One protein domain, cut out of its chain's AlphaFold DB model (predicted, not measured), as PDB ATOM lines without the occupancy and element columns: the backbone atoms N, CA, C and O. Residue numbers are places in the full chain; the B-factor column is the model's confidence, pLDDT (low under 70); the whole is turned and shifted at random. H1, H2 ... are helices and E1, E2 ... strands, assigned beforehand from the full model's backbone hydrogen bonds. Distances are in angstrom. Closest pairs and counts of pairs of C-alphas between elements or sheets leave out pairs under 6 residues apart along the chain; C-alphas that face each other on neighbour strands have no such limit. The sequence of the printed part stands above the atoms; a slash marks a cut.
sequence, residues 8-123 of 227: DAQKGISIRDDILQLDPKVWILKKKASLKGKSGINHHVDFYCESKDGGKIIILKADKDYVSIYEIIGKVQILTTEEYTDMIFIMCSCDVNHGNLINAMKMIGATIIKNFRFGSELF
ATOM      1  N   ASP A   8      -1.541 -44.254  44.632       49.50
ATOM      2  CA  ASP A   8      -2.773 -43.461  44.697       49.50
ATOM      3  C   ASP A   8      -3.544 -43.406  43.366       49.50
ATOM      4  O   ASP A   8      -4.776 -43.335  43.360       49.50
ATOM      5  N   ALA A   9      -2.855 -43.531  42.222       50.94
ATOM      6  CA  ALA A   9      -3.492 -43.527  40.902       50.94
ATOM      7  C   ALA A   9      -4.311 -44.803  40.631       50.94
ATOM      8  O   ALA A   9      -5.130 -44.825  39.715       50.94
ATOM      9  N   GLN A  10      -4.122 -45.859  41.427       62.12
ATOM     10  CA  GLN A  10      -4.831 -47.134  41.275       62.12
ATOM     11  C   GLN A  10      -6.151 -47.187  42.063       62.12
ATOM     12  O   GLN A  10      -6.942 -48.125  41.914       62.12
ATOM     13  N   LYS A  11      -6.442 -46.173  42.889       73.44
ATOM     14  CA  LYS A  11      -7.625 -46.160  43.751       73.44
ATOM     15  C   LYS A  11      -8.915 -46.080  42.925       73.44
ATOM     16  O   LYS A  11      -9.112 -45.195  42.093       73.44
ATOM     17  N   GLY A  12      -9.825 -47.025  43.157       77.69
ATOM     18  CA  GLY A  12     -11.094 -47.103  42.424       77.69
ATOM     19  C   GLY A  12     -10.968 -47.607  40.981       77.69
ATOM     20  O   GLY A  12     -11.953 -47.523  40.247       77.69
ATOM     21  N   ILE A  13      -9.803 -48.134  40.583       86.00
ATOM     22  CA  ILE A  13      -9.608 -48.876  39.334       86.00
ATOM     23  C   ILE A  13      -9.648 -50.373  39.644       86.00
ATOM     24  O   ILE A  13      -9.023 -50.845  40.592       86.00
ATOM     25  N   SER A  14     -10.354 -51.153  38.832       86.25
ATOM     26  CA  SER A  14     -10.219 -52.611  38.843       86.25
ATOM     27  C   SER A  14     -10.316 -53.171  37.433       86.25
ATOM     28  O   SER A  14     -11.069 -52.654  36.612       86.25
ATOM     29  N   ILE A  15      -9.550 -54.222  37.150       85.25
ATOM     30  CA  ILE A  15      -9.617 -54.953  35.885       85.25
ATOM     31  C   ILE A  15      -9.925 -56.408  36.219       85.25
ATOM     32  O   ILE A  15      -9.170 -57.046  36.953       85.25
ATOM     33  N   ARG A  16     -11.052 -56.920  35.722       79.56
ATOM     34  CA  ARG A  16     -11.455 -58.329  35.857       79.56
ATOM     35  C   ARG A  16     -12.054 -58.798  34.542       79.56
ATOM     36  O   ARG A  16     -12.866 -58.078  33.972       79.56
ATOM     37  N   ASP A  17     -11.643 -59.972  34.072       77.69
ATOM     38  CA  ASP A  17     -12.140 -60.587  32.831       77.69
ATOM     39  C   ASP A  17     -12.095 -59.635  31.614       77.69
ATOM     40  O   ASP A  17     -13.062 -59.508  30.865       77.69
ATOM     41  N   ASP A  18     -10.982 -58.909  31.451       79.69
ATOM     42  CA  ASP A  18     -10.776 -57.868  30.426       79.69
ATOM     43  C   ASP A  18     -11.761 -56.684  30.491       79.69
ATOM     44  O   ASP A  18     -11.920 -55.934  29.522       79.69
ATOM     45  N   ILE A  19     -12.433 -56.488  31.626       83.31
ATOM     46  CA  ILE A  19     -13.316 -55.351  31.878       83.31
ATOM     47  C   ILE A  19     -12.610 -54.370  32.807       83.31
ATOM     48  O   ILE A  19     -12.360 -54.681  33.972       83.31
ATOM     49  N   LEU A  20     -12.334 -53.165  32.305       89.12
ATOM     50  CA  LEU A  20     -11.917 -52.038  33.139       89.12
ATOM     51  C   LEU A  20     -13.134 -51.487  33.872       89.12
ATOM     52  O   LEU A  20     -14.109 -51.112  33.232       89.12
ATOM     53  N   GLN A  21     -13.068 -51.368  35.190       90.00
ATOM     54  CA  GLN A  21     -14.100 -50.748  36.006       90.00
ATOM     55  C   GLN A  21     -13.515 -49.578  36.796       90.00
ATOM     56  O   GLN A  21     -12.533 -49.742  37.519       90.00
ATOM     57  N   LEU A  22     -14.161 -48.416  36.673       90.00
ATOM     58  CA  LEU A  22     -13.828 -47.197  37.408       90.00
ATOM     59  C   LEU A  22     -14.961 -46.811  38.369       90.00
ATOM     60  O   LEU A  22     -16.137 -46.802  37.989       90.00
ATOM     61  N   ASP A  23     -14.602 -46.483  39.612       88.38
ATOM     62  CA  ASP A  23     -15.537 -45.976  40.622       88.38
ATOM     63  C   ASP A  23     -15.895 -44.501  40.344       88.38
ATOM     64  O   ASP A  23     -15.018 -43.633  40.432       88.38
ATOM     65  N   PRO A  24     -17.174 -44.172  40.074       88.00
ATOM     66  CA  PRO A  24     -17.609 -42.797  39.818       88.00
ATOM     67  C   PRO A  24     -17.469 -41.862  41.031       88.00
ATOM     68  O   PRO A  24     -17.578 -40.646  40.886       88.00
ATOM     69  N   LYS A  25     -17.235 -42.384  42.243       87.94
ATOM     70  CA  LYS A  25     -16.931 -41.551  43.420       87.94
ATOM     71  C   LYS A  25     -15.520 -40.967  43.376       87.94
ATOM     72  O   LYS A  25     -15.271 -39.946  44.028       87.94
ATOM     73  N   VAL A  26     -14.619 -41.617  42.641       88.62
ATOM     74  CA  VAL A  26     -13.194 -41.274  42.539       88.62
ATOM     75  C   VAL A  26     -12.875 -40.647  41.183       88.62
ATOM     76  O   VAL A  26     -12.117 -39.680  41.126       88.62
ATOM     77  N   TRP A  27     -13.496 -41.153  40.116       91.12
ATOM     78  CA  TRP A  27     -13.213 -40.789  38.729       91.12
ATOM     79  C   TRP A  27     -14.346 -39.982  38.098       91.12
ATOM     80  O   TRP A  27     -15.520 -40.240  38.346       91.12
ATOM     81  N   ILE A  28     -13.992 -39.042  37.223       91.50
ATOM     82  CA  ILE A  28     -14.923 -38.271  36.396       91.50
ATOM     83  C   ILE A  28     -14.724 -38.675  34.938       91.50
ATOM     84  O   ILE A  28     -13.621 -38.554  34.413       91.50
ATOM     85  N   LEU A  29     -15.794 -39.113  34.270       92.12
ATOM     86  CA  LEU A  29     -15.771 -39.543  32.872       92.12
ATOM     87  C   LEU A  29     -16.177 -38.411  31.916       92.12
ATOM     88  O   LEU A  29     -17.273 -37.861  32.020       92.12
ATOM     89  N   LYS A  30     -15.339 -38.134  30.914       91.88
ATOM     90  CA  LYS A  30     -15.636 -37.261  29.768       91.88
ATOM     91  C   LYS A  30     -15.663 -38.103  28.485       91.88
ATOM     92  O   LYS A  30     -14.651 -38.683  28.093       91.88
ATOM     93  N   LYS A  31     -16.825 -38.185  27.828       89.06
ATOM     94  CA  LYS A  31     -17.020 -38.905  26.552       89.06
ATOM     95  C   LYS A  31     -16.639 -37.993  25.376       89.06
ATOM     96  O   LYS A  31     -16.985 -36.814  25.401       89.06
ATOM     97  N   LYS A  32     -15.988 -38.535  24.338       85.56
ATOM     98  CA  LYS A  32     -15.553 -37.815  23.118       85.56
ATOM     99  C   LYS A  32     -14.760 -36.537  23.429       85.56
ATOM    100  O   LYS A  32     -15.072 -35.457  22.926       85.56
ATOM    101  N   ALA A  33     -13.767 -36.653  24.305       84.69
ATOM    102  CA  ALA A  33     -13.000 -35.512  24.787       84.69
ATOM    103  C   ALA A  33     -11.997 -34.999  23.736       84.69
ATOM    104  O   ALA A  33     -11.518 -35.747  22.881       84.69
ATOM    105  N   SER A  34     -11.676 -33.707  23.819       84.75
ATOM    106  CA  SER A  34     -10.616 -33.054  23.046       84.75
ATOM    107  C   SER A  34      -9.552 -32.549  24.013       84.75
ATOM    108  O   SER A  34      -9.855 -31.726  24.875       84.75
ATOM    109  N   LEU A  35      -8.326 -33.040  23.873       81.31
ATOM    110  CA  LEU A  35      -7.180 -32.689  24.707       81.31
ATOM    111  C   LEU A  35      -6.228 -31.808  23.897       81.31
ATOM    112  O   LEU A  35      -5.914 -32.140  22.758       81.31
ATOM    113  N   LYS A  36      -5.800 -30.675  24.451       78.62
ATOM    114  CA  LYS A  36      -4.915 -29.732  23.754       78.62
ATOM    115  C   LYS A  36      -3.462 -29.963  24.159       78.62
ATOM    116  O   LYS A  36      -3.169 -29.948  25.352       78.62
ATOM    117  N   GLY A  37      -2.583 -30.127  23.176       69.75
ATOM    118  CA  GLY A  37      -1.184 -30.503  23.402       69.75
ATOM    119  C   GLY A  37      -0.258 -29.358  23.676       69.75
ATOM    120  O   GLY A  37      -0.610 -28.194  23.465       69.75
ATOM    121  N   LYS A  38       0.966 -29.707  24.077       68.38
ATOM    122  CA  LYS A  38       2.084 -28.767  24.180       68.38
ATOM    123  C   LYS A  38       2.399 -28.182  22.801       68.38
ATOM    124  O   LYS A  38       2.697 -26.998  22.693       68.38
ATOM    125  N   SER A  39       2.208 -28.974  21.743       67.19
ATOM    126  CA  SER A  39       2.238 -28.531  20.340       67.19
ATOM    127  C   SER A  39       1.092 -27.583  19.939       67.19
ATOM    128  O   SER A  39       1.096 -27.038  18.837       67.19
ATOM    129  N   GLY A  40       0.088 -27.379  20.800       69.44
ATOM    130  CA  GLY A  40      -1.104 -26.571  20.522       69.44
ATOM    131  C   GLY A  40      -2.175 -27.280  19.684       69.44
ATOM    132  O   GLY A  40      -3.254 -26.719  19.486       69.44
ATOM    133  N   ILE A  41      -1.900 -28.506  19.230       71.00
ATOM    134  CA  ILE A  41      -2.813 -29.341  18.444       71.00
ATOM    135  C   ILE A  41      -3.851 -29.992  19.369       71.00
ATOM    136  O   ILE A  41      -3.556 -30.352  20.507       71.00
ATOM    137  N   ASN A  42      -5.085 -30.133  18.883       75.12
ATOM    138  CA  ASN A  42      -6.149 -30.838  19.593       75.12
ATOM    139  C   ASN A  42      -6.166 -32.326  19.219       75.12
ATOM    140  O   ASN A  42      -6.207 -32.680  18.041       75.12
ATOM    141  N   HIS A  43      -6.212 -33.189  20.228       75.56
ATOM    142  CA  HIS A  43      -6.276 -34.639  20.103       75.56
ATOM    143  C   HIS A  43      -7.622 -35.138  20.617       75.56
ATOM    144  O   HIS A  43      -8.007 -34.882  21.758       75.56
ATOM    145  N   HIS A  44      -8.344 -35.866  19.770       82.12
ATOM    146  CA  HIS A  44      -9.653 -36.410  20.110       82.12
ATOM    147  C   HIS A  44      -9.538 -37.842  20.634       82.12
ATOM    148  O   HIS A  44      -8.911 -38.687  19.989       82.12
ATOM    149  N   VAL A  45     -10.183 -38.110  21.771       86.25
ATOM    150  CA  VAL A  45     -10.197 -39.418  22.444       86.25
ATOM    151  C   VAL A  45     -11.626 -39.863  22.753       86.25
ATOM    152  O   VAL A  45     -12.507 -39.030  22.986       86.25
ATOM    153  N   ASP A  46     -11.873 -41.175  22.757       87.75
ATOM    154  CA  ASP A  46     -13.219 -41.720  22.975       87.75
ATOM    155  C   ASP A  46     -13.686 -41.514  24.413       87.75
ATOM    156  O   ASP A  46     -14.808 -41.050  24.643       87.75
ATOM    157  N   PHE A  47     -12.803 -41.777  25.376       90.81
ATOM    158  CA  PHE A  47     -13.049 -41.484  26.777       90.81
ATOM    159  C   PHE A  47     -11.799 -40.927  27.448       90.81
ATOM    160  O   PHE A  47     -10.683 -41.401  27.232       90.81
ATOM    161  N   TYR A  48     -12.019 -39.933  28.295       92.12
ATOM    162  CA  TYR A  48     -11.018 -39.368  29.181       92.12
ATOM    163  C   TYR A  48     -11.560 -39.408  30.603       92.12
ATOM    164  O   TYR A  48     -12.659 -38.906  30.851       92.12
ATOM    165  N   CYS A  49     -10.813 -40.013  31.518       91.31
ATOM    166  CA  CYS A  49     -11.162 -40.068  32.928       91.31
ATOM    167  C   CYS A  49     -10.115 -39.329  33.750       91.31
ATOM    168  O   CYS A  49      -8.918 -39.478  33.516       91.31
ATOM    169  N   GLU A  50     -10.581 -38.557  34.720       91.56
ATOM    170  CA  GLU A  50      -9.736 -37.770  35.615       91.56
ATOM    171  C   GLU A  50     -10.147 -38.077  37.055       91.56
ATOM    172  O   GLU A  50     -11.339 -38.027  37.381       91.56
ATOM    173  N   SER A  51      -9.193 -38.467  37.898       90.50
ATOM    174  CA  SER A  51      -9.433 -38.696  39.319       90.50
ATOM    175  C   SER A  51      -9.372 -37.379  40.086       90.50
ATOM    176  O   SER A  51      -8.768 -36.400  39.646       90.50
ATOM    177  N   LYS A  52      -9.980 -37.354  41.274       83.25
ATOM    178  CA  LYS A  52      -9.895 -36.200  42.188       83.25
ATOM    179  C   LYS A  52      -8.462 -35.860  42.603       83.25
ATOM    180  O   LYS A  52      -8.185 -34.701  42.892       83.25
ATOM    181  N   ASP A  53      -7.581 -36.852  42.580       83.12
ATOM    182  CA  ASP A  53      -6.177 -36.731  42.972       83.12
ATOM    183  C   ASP A  53      -5.263 -36.428  41.764       83.12
ATOM    184  O   ASP A  53      -4.042 -36.447  41.876       83.12
ATOM    185  N   GLY A  54      -5.851 -36.129  40.598       82.31
ATOM    186  CA  GLY A  54      -5.133 -35.698  39.396       82.31
ATOM    187  C   GLY A  54      -4.682 -36.823  38.465       82.31
ATOM    188  O   GLY A  54      -4.025 -36.537  37.466       82.31
ATOM    189  N   GLY A  55      -5.057 -38.071  38.755       86.69
ATOM    190  CA  GLY A  55      -4.784 -39.224  37.900       86.69
ATOM    191  C   GLY A  55      -5.579 -39.162  36.599       86.69
ATOM    192  O   GLY A  55      -6.750 -38.782  36.594       86.69
ATOM    193  N   LYS A  56      -4.962 -39.535  35.480       89.50
ATOM    194  CA  LYS A  56      -5.528 -39.381  34.136       89.50
ATOM    195  C   LYS A  56      -5.510 -40.703  33.388       89.50
ATOM    196  O   LYS A  56      -4.478 -41.364  33.282       89.50
ATOM    197  N   ILE A  57      -6.664 -41.064  32.838       90.81
ATOM    198  CA  ILE A  57      -6.845 -42.271  32.036       90.81
ATOM    199  C   ILE A  57      -7.436 -41.887  30.688       90.81
ATOM    200  O   ILE A  57      -8.471 -41.223  30.613       90.81
ATOM    201  N   ILE A  58      -6.834 -42.386  29.618       90.81
ATOM    202  CA  ILE A  58      -7.417 -42.335  28.279       90.81
ATOM    203  C   ILE A  58      -7.878 -43.734  27.888       90.81
ATOM    204  O   ILE A  58      -7.136 -44.703  28.033       90.81
ATOM    205  N   ILE A  59      -9.093 -43.834  27.353       90.38
ATOM    206  CA  ILE A  59      -9.609 -45.069  26.764       90.38
ATOM    207  C   ILE A  59      -9.928 -44.790  25.298       90.38
ATOM    208  O   ILE A  59     -10.729 -43.905  24.986       90.38
ATOM    209  N   LEU A  60      -9.291 -45.545  24.406       88.12
ATOM    210  CA  LEU A  60      -9.499 -45.483  22.961       88.12
ATOM    211  C   LEU A  60     -10.273 -46.709  22.499       88.12
ATOM    212  O   LEU A  60      -9.990 -47.828  22.926       88.12
ATOM    213  N   LYS A  61     -11.241 -46.514  21.612       85.62
ATOM    214  CA  LYS A  61     -12.029 -47.598  21.035       85.62
ATOM    215  C   LYS A  61     -11.408 -48.039  19.713       85.62
ATOM    216  O   LYS A  61     -11.279 -47.239  18.791       85.62
ATOM    217  N   ALA A  62     -11.056 -49.318  19.629       77.62
ATOM    218  CA  ALA A  62     -10.620 -49.974  18.407       77.62
ATOM    219  C   ALA A  62     -11.797 -50.692  17.750       77.62
ATOM    220  O   ALA A  62     -12.410 -51.575  18.354       77.62
ATOM    221  N   ASP A  63     -12.086 -50.328  16.502       68.25
ATOM    222  CA  ASP A  63     -12.959 -51.129  15.649       68.25
ATOM    223  C   ASP A  63     -12.263 -52.452  15.270       68.25
ATOM    224  O   ASP A  63     -11.055 -52.618  15.471       68.25
ATOM    225  N   LYS A  64     -13.032 -53.404  14.723       58.62
ATOM    226  CA  LYS A  64     -12.605 -54.793  14.436       58.62
ATOM    227  C   LYS A  64     -11.507 -54.916  13.375       58.62
ATOM    228  O   LYS A  64     -11.022 -56.017  13.113       58.62
ATOM    229  N   ASP A  65     -11.122 -53.811  12.761       56.72
ATOM    230  CA  ASP A  65     -10.291 -53.781  11.577       56.72
ATOM    231  C   ASP A  65      -8.826 -53.579  11.998       56.72
ATOM    232  O   ASP A  65      -8.504 -52.737  12.833       56.72
ATOM    233  N   TYR A  66      -7.878 -54.287  11.380       54.50
ATOM    234  CA  TYR A  66      -6.451 -54.076  11.681       54.50
ATOM    235  C   TYR A  66      -5.998 -52.622  11.457       54.50
ATOM    236  O   TYR A  66      -5.066 -52.154  12.105       54.50
ATOM    237  N   VAL A  67      -6.675 -51.887  10.572       54.41
ATOM    238  CA  VAL A  67      -6.392 -50.476  10.282       54.41
ATOM    239  C   VAL A  67      -6.660 -49.584  11.495       54.41
ATOM    240  O   VAL A  67      -5.775 -48.820  11.877       54.41
ATOM    241  N   SER A  68      -7.822 -49.720  12.143       64.62
ATOM    242  CA  SER A  68      -8.161 -48.929  13.336       64.62
ATOM    243  C   SER A  68      -7.184 -49.186  14.475       64.62
ATOM    244  O   SER A  68      -6.843 -48.278  15.227       64.62
ATOM    245  N   ILE A  69      -6.667 -50.408  14.572       64.69
ATOM    246  CA  ILE A  69      -5.685 -50.778  15.585       64.69
ATOM    247  C   ILE A  69      -4.346 -50.049  15.374       64.69
ATOM    248  O   ILE A  69      -3.798 -49.500  16.329       64.69
ATOM    249  N   TYR A  70      -3.811 -50.010  14.149       67.06
ATOM    250  CA  TYR A  70      -2.557 -49.291  13.876       67.06
ATOM    251  C   TYR A  70      -2.710 -47.770  14.003       67.06
ATOM    252  O   TYR A  70      -1.803 -47.109  14.511       67.06
ATOM    253  N   GLU A  71      -3.862 -47.213  13.618       68.69
ATOM    254  CA  GLU A  71      -4.178 -45.801  13.882       68.69
ATOM    255  C   GLU A  71      -4.166 -45.497  15.385       68.69
ATOM    256  O   GLU A  71      -3.652 -44.462  15.817       68.69
ATOM    257  N   ILE A  72      -4.690 -46.417  16.199       74.44
ATOM    258  CA  ILE A  72      -4.667 -46.295  17.655       74.44
ATOM    259  C   ILE A  72      -3.245 -46.369  18.193       74.44
ATOM    260  O   ILE A  72      -2.907 -45.538  19.025       74.44
ATOM    261  N   ILE A  73      -2.389 -47.266  17.693       69.75
ATOM    262  CA  ILE A  73      -0.968 -47.315  18.094       69.75
ATOM    263  C   ILE A  73      -0.299 -45.952  17.891       69.75
ATOM    264  O   ILE A  73       0.336 -45.434  18.810       69.75
ATOM    265  N   GLY A  74      -0.480 -45.345  16.713       70.81
ATOM    266  CA  GLY A  74       0.068 -44.019  16.424       70.81
ATOM    267  C   GLY A  74      -0.483 -42.942  17.365       70.81
ATOM    268  O   GLY A  74       0.272 -42.126  17.891       70.81
ATOM    269  N   LYS A  75      -1.792 -42.973  17.651       76.25
ATOM    270  CA  LYS A  75      -2.407 -42.062  18.631       76.25
ATOM    271  C   LYS A  75      -1.849 -42.257  20.038       76.25
ATOM    272  O   LYS A  75      -1.590 -41.265  20.706       76.25
ATOM    273  N   VAL A  76      -1.654 -43.497  20.484       77.69
ATOM    274  CA  VAL A  76      -1.100 -43.799  21.808       77.69
ATOM    275  C   VAL A  76       0.294 -43.209  21.954       77.69
ATOM    276  O   VAL A  76       0.537 -42.530  22.942       77.69
ATOM    277  N   GLN A  77       1.171 -43.381  20.963       73.44
ATOM    278  CA  GLN A  77       2.519 -42.801  20.999       73.44
ATOM    279  C   GLN A  77       2.493 -41.277  21.144       73.44
ATOM    280  O   GLN A  77       3.230 -40.719  21.948       73.44
ATOM    281  N   ILE A  78       1.613 -40.595  20.409       72.31
ATOM    282  CA  ILE A  78       1.460 -39.140  20.533       72.31
ATOM    283  C   ILE A  78       0.970 -38.773  21.941       72.31
ATOM    284  O   ILE A  78       1.511 -37.873  22.584       72.31
ATOM    285  N   LEU A  79      -0.041 -39.488  22.440       74.12
ATOM    286  CA  LEU A  79      -0.651 -39.200  23.736       74.12
ATOM    287  C   LEU A  79       0.296 -39.455  24.916       74.12
ATOM    288  O   LEU A  79       0.225 -38.729  25.907       74.12
ATOM    289  N   THR A  80       1.188 -40.443  24.809       71.56
ATOM    290  CA  THR A  80       2.221 -40.694  25.821       71.56
ATOM    291  C   THR A  80       3.322 -39.640  25.774       71.56
ATOM    292  O   THR A  80       3.722 -39.149  26.824       71.56
ATOM    293  N   THR A  81       3.769 -39.214  24.585       68.94
ATOM    294  CA  THR A  81       4.819 -38.179  24.459       68.94
ATOM    295  C   THR A  81       4.409 -36.802  24.984       68.94
ATOM    296  O   THR A  81       5.254 -36.017  25.404       68.94
ATOM    297  N   GLU A  82       3.115 -36.503  24.976       69.44
ATOM    298  CA  GLU A  82       2.566 -35.214  25.405       69.44
ATOM    299  C   GLU A  82       2.158 -35.202  26.898       69.44
ATOM    300  O   GLU A  82       1.641 -34.194  27.379       69.44
ATOM    301  N   GLU A  83       2.419 -36.286  27.650       69.31
ATOM    302  CA  GLU A  83       2.126 -36.436  29.094       69.31
ATOM    303  C   GLU A  83       0.645 -36.212  29.468       69.31
ATOM    304  O   GLU A  83       0.306 -35.705  30.540       69.31
ATOM    305  N   TYR A  84      -0.286 -36.586  28.586       69.69
ATOM    306  CA  TYR A  84      -1.715 -36.377  28.846       69.69
ATOM    307  C   TYR A  84      -2.313 -37.294  29.905       69.69
ATOM    308  O   TYR A  84      -3.436 -37.050  30.357       69.69
ATOM    309  N   THR A  85      -1.645 -38.400  30.206       74.94
ATOM    310  CA  THR A  85      -2.285 -39.551  30.829       74.94
ATOM    311  C   THR A  85      -1.273 -40.410  31.564       74.94
ATOM    312  O   THR A  85      -0.153 -40.586  31.088       74.94
ATOM    313  N   ASP A  86      -1.702 -40.978  32.684       80.56
ATOM    314  CA  ASP A  86      -0.913 -41.927  33.469       80.56
ATOM    315  C   ASP A  86      -1.148 -43.360  32.979       80.56
ATOM    316  O   ASP A  86      -0.265 -44.210  33.057       80.56
ATOM    317  N   MET A  87      -2.346 -43.639  32.445       83.75
ATOM    318  CA  MET A  87      -2.705 -44.953  31.905       83.75
ATOM    319  C   MET A  87      -3.477 -44.837  30.592       83.75
ATOM    320  O   MET A  87      -4.322 -43.956  30.428       83.75
ATOM    321  N   ILE A  88      -3.221 -45.756  29.660       86.31
ATOM    322  CA  ILE A  88      -3.952 -45.849  28.395       86.31
ATOM    323  C   ILE A  88      -4.573 -47.229  28.263       86.31
ATOM    324  O   ILE A  88      -3.888 -48.248  28.363       86.31
ATOM    325  N   PHE A  89      -5.868 -47.247  27.966       86.62
ATOM    326  CA  PHE A  89      -6.609 -48.456  27.654       86.62
ATOM    327  C   PHE A  89      -7.109 -48.444  26.217       86.62
ATOM    328  O   PHE A  89      -7.534 -47.416  25.689       86.62
ATOM    329  N   ILE A  90      -7.091 -49.612  25.589       84.69
ATOM    330  CA  ILE A  90      -7.608 -49.816  24.242       84.69
ATOM    331  C   ILE A  90      -8.725 -50.841  24.320       84.69
ATOM    332  O   ILE A  90      -8.492 -51.997  24.662       84.69
ATOM    333  N   MET A  91      -9.934 -50.408  23.992       85.44
ATOM    334  CA  MET A  91     -11.125 -51.241  23.984       85.44
ATOM    335  C   MET A  91     -11.293 -51.876  22.596       85.44
ATOM    336  O   MET A  91     -11.703 -51.169  21.676       85.44
ATOM    337  N   CYS A  92     -10.974 -53.170  22.425       77.38
ATOM    338  CA  CYS A  92     -11.235 -53.916  21.176       77.38
ATOM    339  C   CYS A  92     -12.322 -54.972  21.376       77.38
ATOM    340  O   CYS A  92     -12.328 -55.685  22.375       77.38
ATOM    341  N   SER A  93     -13.192 -55.133  20.379       67.44
ATOM    342  CA  SER A  93     -14.143 -56.252  20.308       67.44
ATOM    343  C   SER A  93     -13.587 -57.483  19.599       67.44
ATOM    344  O   SER A  93     -14.243 -58.520  19.534       67.44
ATOM    345  N   CYS A  94     -12.389 -57.366  19.042       59.06
ATOM    346  CA  CYS A  94     -11.678 -58.438  18.387       59.06
ATOM    347  C   CYS A  94     -10.927 -59.299  19.414       59.06
ATOM    348  O   CYS A  94     -10.277 -58.760  20.310       59.06
ATOM    349  N   ASP A  95     -10.955 -60.630  19.269       56.06
ATOM    350  CA  ASP A  95      -9.959 -61.467  19.940       56.06
ATOM    351  C   ASP A  95      -8.604 -61.143  19.311       56.06
ATOM    352  O   ASP A  95      -8.307 -61.527  18.176       56.06
ATOM    353  N   VAL A  96      -7.796 -60.369  20.036       55.56
ATOM    354  CA  VAL A  96      -6.461 -59.948  19.613       55.56
ATOM    355  C   VAL A  96      -5.513 -61.150  19.695       55.56
ATOM    356  O   VAL A  96      -4.585 -61.178  20.488       55.56
ATOM    357  N   ASN A  97      -5.716 -62.175  18.868       51.50
ATOM    358  CA  ASN A  97      -4.864 -63.371  18.818       51.50
ATOM    359  C   ASN A  97      -3.528 -63.135  18.091       51.50
ATOM    360  O   ASN A  97      -2.800 -64.071  17.768       51.50
ATOM    361  N   HIS A  98      -3.175 -61.877  17.834       56.81
ATOM    362  CA  HIS A  98      -1.931 -61.514  17.180       56.81
ATOM    363  C   HIS A  98      -0.885 -61.150  18.242       56.81
ATOM    364  O   HIS A  98      -0.828 -60.012  18.707       56.81
ATOM    365  N   GLY A  99      -0.030 -62.107  18.622       54.28
ATOM    366  CA  GLY A  99       0.991 -61.911  19.668       54.28
ATOM    367  C   GLY A  99       1.879 -60.675  19.451       54.28
ATOM    368  O   GLY A  99       2.191 -59.958  20.398       54.28
ATOM    369  N   ASN A 100       2.191 -60.346  18.192       57.00
ATOM    370  CA  ASN A 100       2.959 -59.146  17.832       57.00
ATOM    371  C   ASN A 100       2.261 -57.838  18.228       57.00
ATOM    372  O   ASN A 100       2.922 -56.879  18.615       57.00
ATOM    373  N   LEU A 101       0.933 -57.797  18.147       60.75
ATOM    374  CA  LEU A 101       0.150 -56.609  18.452       60.75
ATOM    375  C   LEU A 101       0.018 -56.398  19.958       60.75
ATOM    376  O   LEU A 101       0.219 -55.289  20.438       60.75
ATOM    377  N   ILE A 102      -0.244 -57.468  20.713       65.69
ATOM    378  CA  ILE A 102      -0.239 -57.417  22.182       65.69
ATOM    379  C   ILE A 102       1.125 -56.928  22.683       65.69
ATOM    380  O   ILE A 102       1.185 -56.069  23.561       65.69
ATOM    381  N   ASN A 103       2.217 -57.432  22.104       65.00
ATOM    382  CA  ASN A 103       3.565 -57.012  22.474       65.00
ATOM    383  C   ASN A 103       3.827 -55.543  22.119       65.00
ATOM    384  O   ASN A 103       4.330 -54.809  22.964       65.00
ATOM    385  N   ALA A 104       3.427 -55.088  20.927       63.72
ATOM    386  CA  ALA A 104       3.547 -53.684  20.538       63.72
ATOM    387  C   ALA A 104       2.761 -52.753  21.478       63.72
ATOM    388  O   ALA A 104       3.292 -51.733  21.908       63.72
ATOM    389  N   MET A 105       1.533 -53.131  21.853       69.50
ATOM    390  CA  MET A 105       0.697 -52.362  22.785       69.50
ATOM    391  C   MET A 105       1.306 -52.298  24.191       69.50
ATOM    392  O   MET A 105       1.351 -51.230  24.796       69.50
ATOM    393  N   LYS A 106       1.860 -53.412  24.682       70.12
ATOM    394  CA  LYS A 106       2.593 -53.439  25.955       70.12
ATOM    395  C   LYS A 106       3.845 -52.561  25.918       70.12
ATOM    396  O   LYS A 106       4.103 -51.847  26.880       70.12
ATOM    397  N   MET A 107       4.600 -52.580  24.816       65.62
ATOM    398  CA  MET A 107       5.811 -51.762  24.659       65.62
ATOM    399  C   MET A 107       5.529 -50.256  24.687       65.62
ATOM    400  O   MET A 107       6.374 -49.498  25.149       65.62
ATOM    401  N   ILE A 108       4.356 -49.821  24.219       68.62
ATOM    402  CA  ILE A 108       3.938 -48.408  24.257       68.62
ATOM    403  C   ILE A 108       3.164 -48.040  25.535       68.62
ATOM    404  O   ILE A 108       2.617 -46.943  25.614       68.62
ATOM    405  N   GLY A 109       3.093 -48.942  26.521       74.00
ATOM    406  CA  GLY A 109       2.429 -48.696  27.807       74.00
ATOM    407  C   GLY A 109       0.897 -48.734  27.766       74.00
ATOM    408  O   GLY A 109       0.255 -48.238  28.690       74.00
ATOM    409  N   ALA A 110       0.292 -49.307  26.721       83.44
ATOM    410  CA  ALA A 110      -1.158 -49.442  26.606       83.44
ATOM    411  C   ALA A 110      -1.652 -50.822  27.066       83.44
ATOM    412  O   ALA A 110      -1.048 -51.858  26.778       83.44
ATOM    413  N   THR A 111      -2.808 -50.840  27.731       85.44
ATOM    414  CA  THR A 111      -3.487 -52.063  28.179       85.44
ATOM    415  C   THR A 111      -4.721 -52.337  27.325       85.44
ATOM    416  O   THR A 111      -5.535 -51.449  27.085       85.44
ATOM    417  N   ILE A 112      -4.884 -53.575  26.860       82.81
ATOM    418  CA  ILE A 112      -6.047 -53.976  26.059       82.81
ATOM    419  C   ILE A 112      -7.169 -54.424  26.995       82.81
ATOM    420  O   ILE A 112      -6.930 -55.179  27.933       82.81
ATOM    421  N   ILE A 113      -8.387 -53.965  26.719       85.62
ATOM    422  CA  ILE A 113      -9.617 -54.350  27.413       85.62
ATOM    423  C   ILE A 113     -10.694 -54.696  26.383       85.62
ATOM    424  O   ILE A 113     -10.677 -54.202  25.255       85.62
ATOM    425  N   LYS A 114     -11.656 -55.535  26.762       83.25
ATOM    426  CA  LYS A 114     -12.836 -55.827  25.936       83.25
ATOM    427  C   LYS A 114     -13.940 -54.811  26.184       83.25
ATOM    428  O   LYS A 114     -14.582 -54.337  25.248       83.25
ATOM    429  N   ASN A 115     -14.135 -54.455  27.454       84.44
ATOM    430  CA  ASN A 115     -15.196 -53.553  27.879       84.44
ATOM    431  C   ASN A 115     -14.706 -52.576  28.944       84.44
ATOM    432  O   ASN A 115     -13.743 -52.828  29.668       84.44
ATOM    433  N   PHE A 116     -15.435 -51.477  29.074       88.44
ATOM    434  CA  PHE A 116     -15.216 -50.463  30.091       88.44
ATOM    435  C   PHE A 116     -16.511 -50.256  30.880       88.44
ATOM    436  O   PHE A 116     -17.585 -50.163  30.300       88.44
ATOM    437  N   ARG A 117     -16.437 -50.197  32.207       88.00
ATOM    438  CA  ARG A 117     -17.559 -49.953  33.110       88.00
ATOM    439  C   ARG A 117     -17.307 -48.697  33.932       88.00
ATOM    440  O   ARG A 117     -16.263 -48.559  34.567       88.00
ATOM    441  N   PHE A 118     -18.307 -47.826  33.979       87.81
ATOM    442  CA  PHE A 118     -18.299 -46.624  34.806       87.81
ATOM    443  C   PHE A 118     -19.598 -46.556  35.610       87.81
ATOM    444  O   PHE A 118     -20.674 -46.325  35.058       87.81
ATOM    445  N   GLY A 119     -19.516 -46.818  36.917       83.81
ATOM    446  CA  GLY A 119     -20.712 -47.015  37.741       83.81
ATOM    447  C   GLY A 119     -21.561 -48.188  37.233       83.81
ATOM    448  O   GLY A 119     -21.084 -49.321  37.168       83.81
ATOM    449  N   SER A 120     -22.819 -47.919  36.874       81.56
ATOM    450  CA  SER A 120     -23.740 -48.903  36.283       81.56
ATOM    451  C   SER A 120     -23.664 -48.989  34.753       81.56
ATOM    452  O   SER A 120     -24.229 -49.918  34.178       81.56
ATOM    453  N   GLU A 121     -22.978 -48.060  34.082       84.38
ATOM    454  CA  GLU A 121     -22.869 -48.041  32.620       84.38
ATOM    455  C   GLU A 121     -21.781 -49.008  32.137       84.38
ATOM    456  O   GLU A 121     -20.642 -48.959  32.608       84.38
ATOM    457  N   LEU A 122     -22.119 -49.861  31.163       85.12
ATOM    458  CA  LEU A 122     -21.179 -50.728  30.450       85.12
ATOM    459  C   LEU A 122     -20.992 -50.223  29.015       85.12
ATOM    460  O   LEU A 122     -21.939 -50.154  28.235       85.12
ATOM    461  N   PHE A 123     -19.751 -49.921  28.667       85.38
ATOM    462  CA  PHE A 123     -19.302 -49.551  27.336       85.38
ATOM    463  C   PHE A 123     -18.658 -50.760  26.677       85.38
ATOM    464  O   PHE A 123     -17.761 -51.389  27.244       85.38
TER     465      PHE A 123
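Overview. This is residues 8 to 123 of the 227 residues of the protein "HTH_45 domain-containing protein" of Thermoplasmatales archaeon A-plasma (UniProt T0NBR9). A strongly twisted five-stranded sheet, E3 to E7, forms the core, with helices H1 and H2 side by side on one of its faces and a small four-stranded sheet, E1 E2 E8 E9, partly over its other face, the strands of the two sheets crossed. The hairpin of E3 and E4 bends sharply, and its turn at residues 37 to 41 reaches out to one side. The printed part has 116 residues; along the chain come E1 E2 E3 E4 E5 H1 E6 H2 E7 E8 E9, and the class is mixed, helices and strands. The larger sheet has the order E3 E4 E5 E6 E7 and is mixed; the smaller has E1 E2 E8 E9 and is mixed too. The whole is compact, with a radius of gyration of the C-alphas of 13.6 A, and spans 37 by 36 by 23 A.

Arrangement. Begin with E3, residues 27 to 36, E4, residues 42 to 51, and E5, residues 56 to 62: they form a meander, each strand the antiparallel neighbour of the one before. Look for N 30 and O 48, 2.8 A apart, in the hairpin E3 and E4, and for N 49 and O 57, 2.8 A, in the hairpin E4 and E5. E6, residues 87 to 92, is parallel to E5, with N 60 and O 89 at 2.9 A; E7, residues 110 to 113, is parallel to E6, with N 90 and O 111 at 2.8 A. H1, residues 66 to 81, is on this sheet at a height of 8.5 A, over E5 and along the strands, at 9 degrees to E5 on the local plane; the closest C-alphas of H1 and E5 are those of Ser 68 and Ala 62, 5.7 A apart. H2, residues 99 to 107, is on the same sheet but over none of its strands; its closest C-alpha to E7 is that of Met 105, 6.8 A from that of Thr 111. Sheet and helices make two layers, helices on one face of a sheet. H1 and H2 are close but not clearly touching, at a shallow tilt of 16 degrees, the same way, with the C-alphas of Ile 73 and Met 105 closest at 7.1 A. E5, H1, E6 and E6, H2, E7 are strand-helix-strand units, parallel neighbour strands with a helix between, each with a right-handed crossover. In both helices every O i to N i+4 pair is within hydrogen-bond range. In the other sheet, the hairpin E1, residues 13 to 16, and E2, residues 19 to 22, has N 14 and O 21 at 2.9 A; E8, residues 115 to 118, is parallel to E2, with N 117 and O 20 at 2.7 A, and forms a hairpin with E9, residues 121 to 123, where N 123 and O 116 are 2.7 A apart. The sheets form a sandwich, two sheets face to face, the facing parts 9.8 A centre to centre and the strands at 55 degrees.

Along the chain. Find C-alpha 13 at (-9.608, -48.876, 39.334), where E1 begins. E3 is 20.4 A long and bends by 95 degrees at residue 32; E4, 21.5 A, bends by 93 degrees at residue 46. E5 measures 19.6 A and E6 16.4 A. From C-alpha 66 at (-6.451, -54.076, 11.681) H1 runs 23.3 A; H2 is 12.3 A long. E7 runs on into E8 at 91 degrees, and E9 ends at C-alpha 123, (-19.302, -49.551, 27.336).

Size, cuts and confidence. The C-alphas farthest apart in the domain, those of Asp 17 and Gly 40, are 37.8 A apart. The printed part has no cut and no long link. The mean pLDDT of the printed part is 77.1, and 36 residues are under 70, among them residues 63 to 71 and 93 to 105.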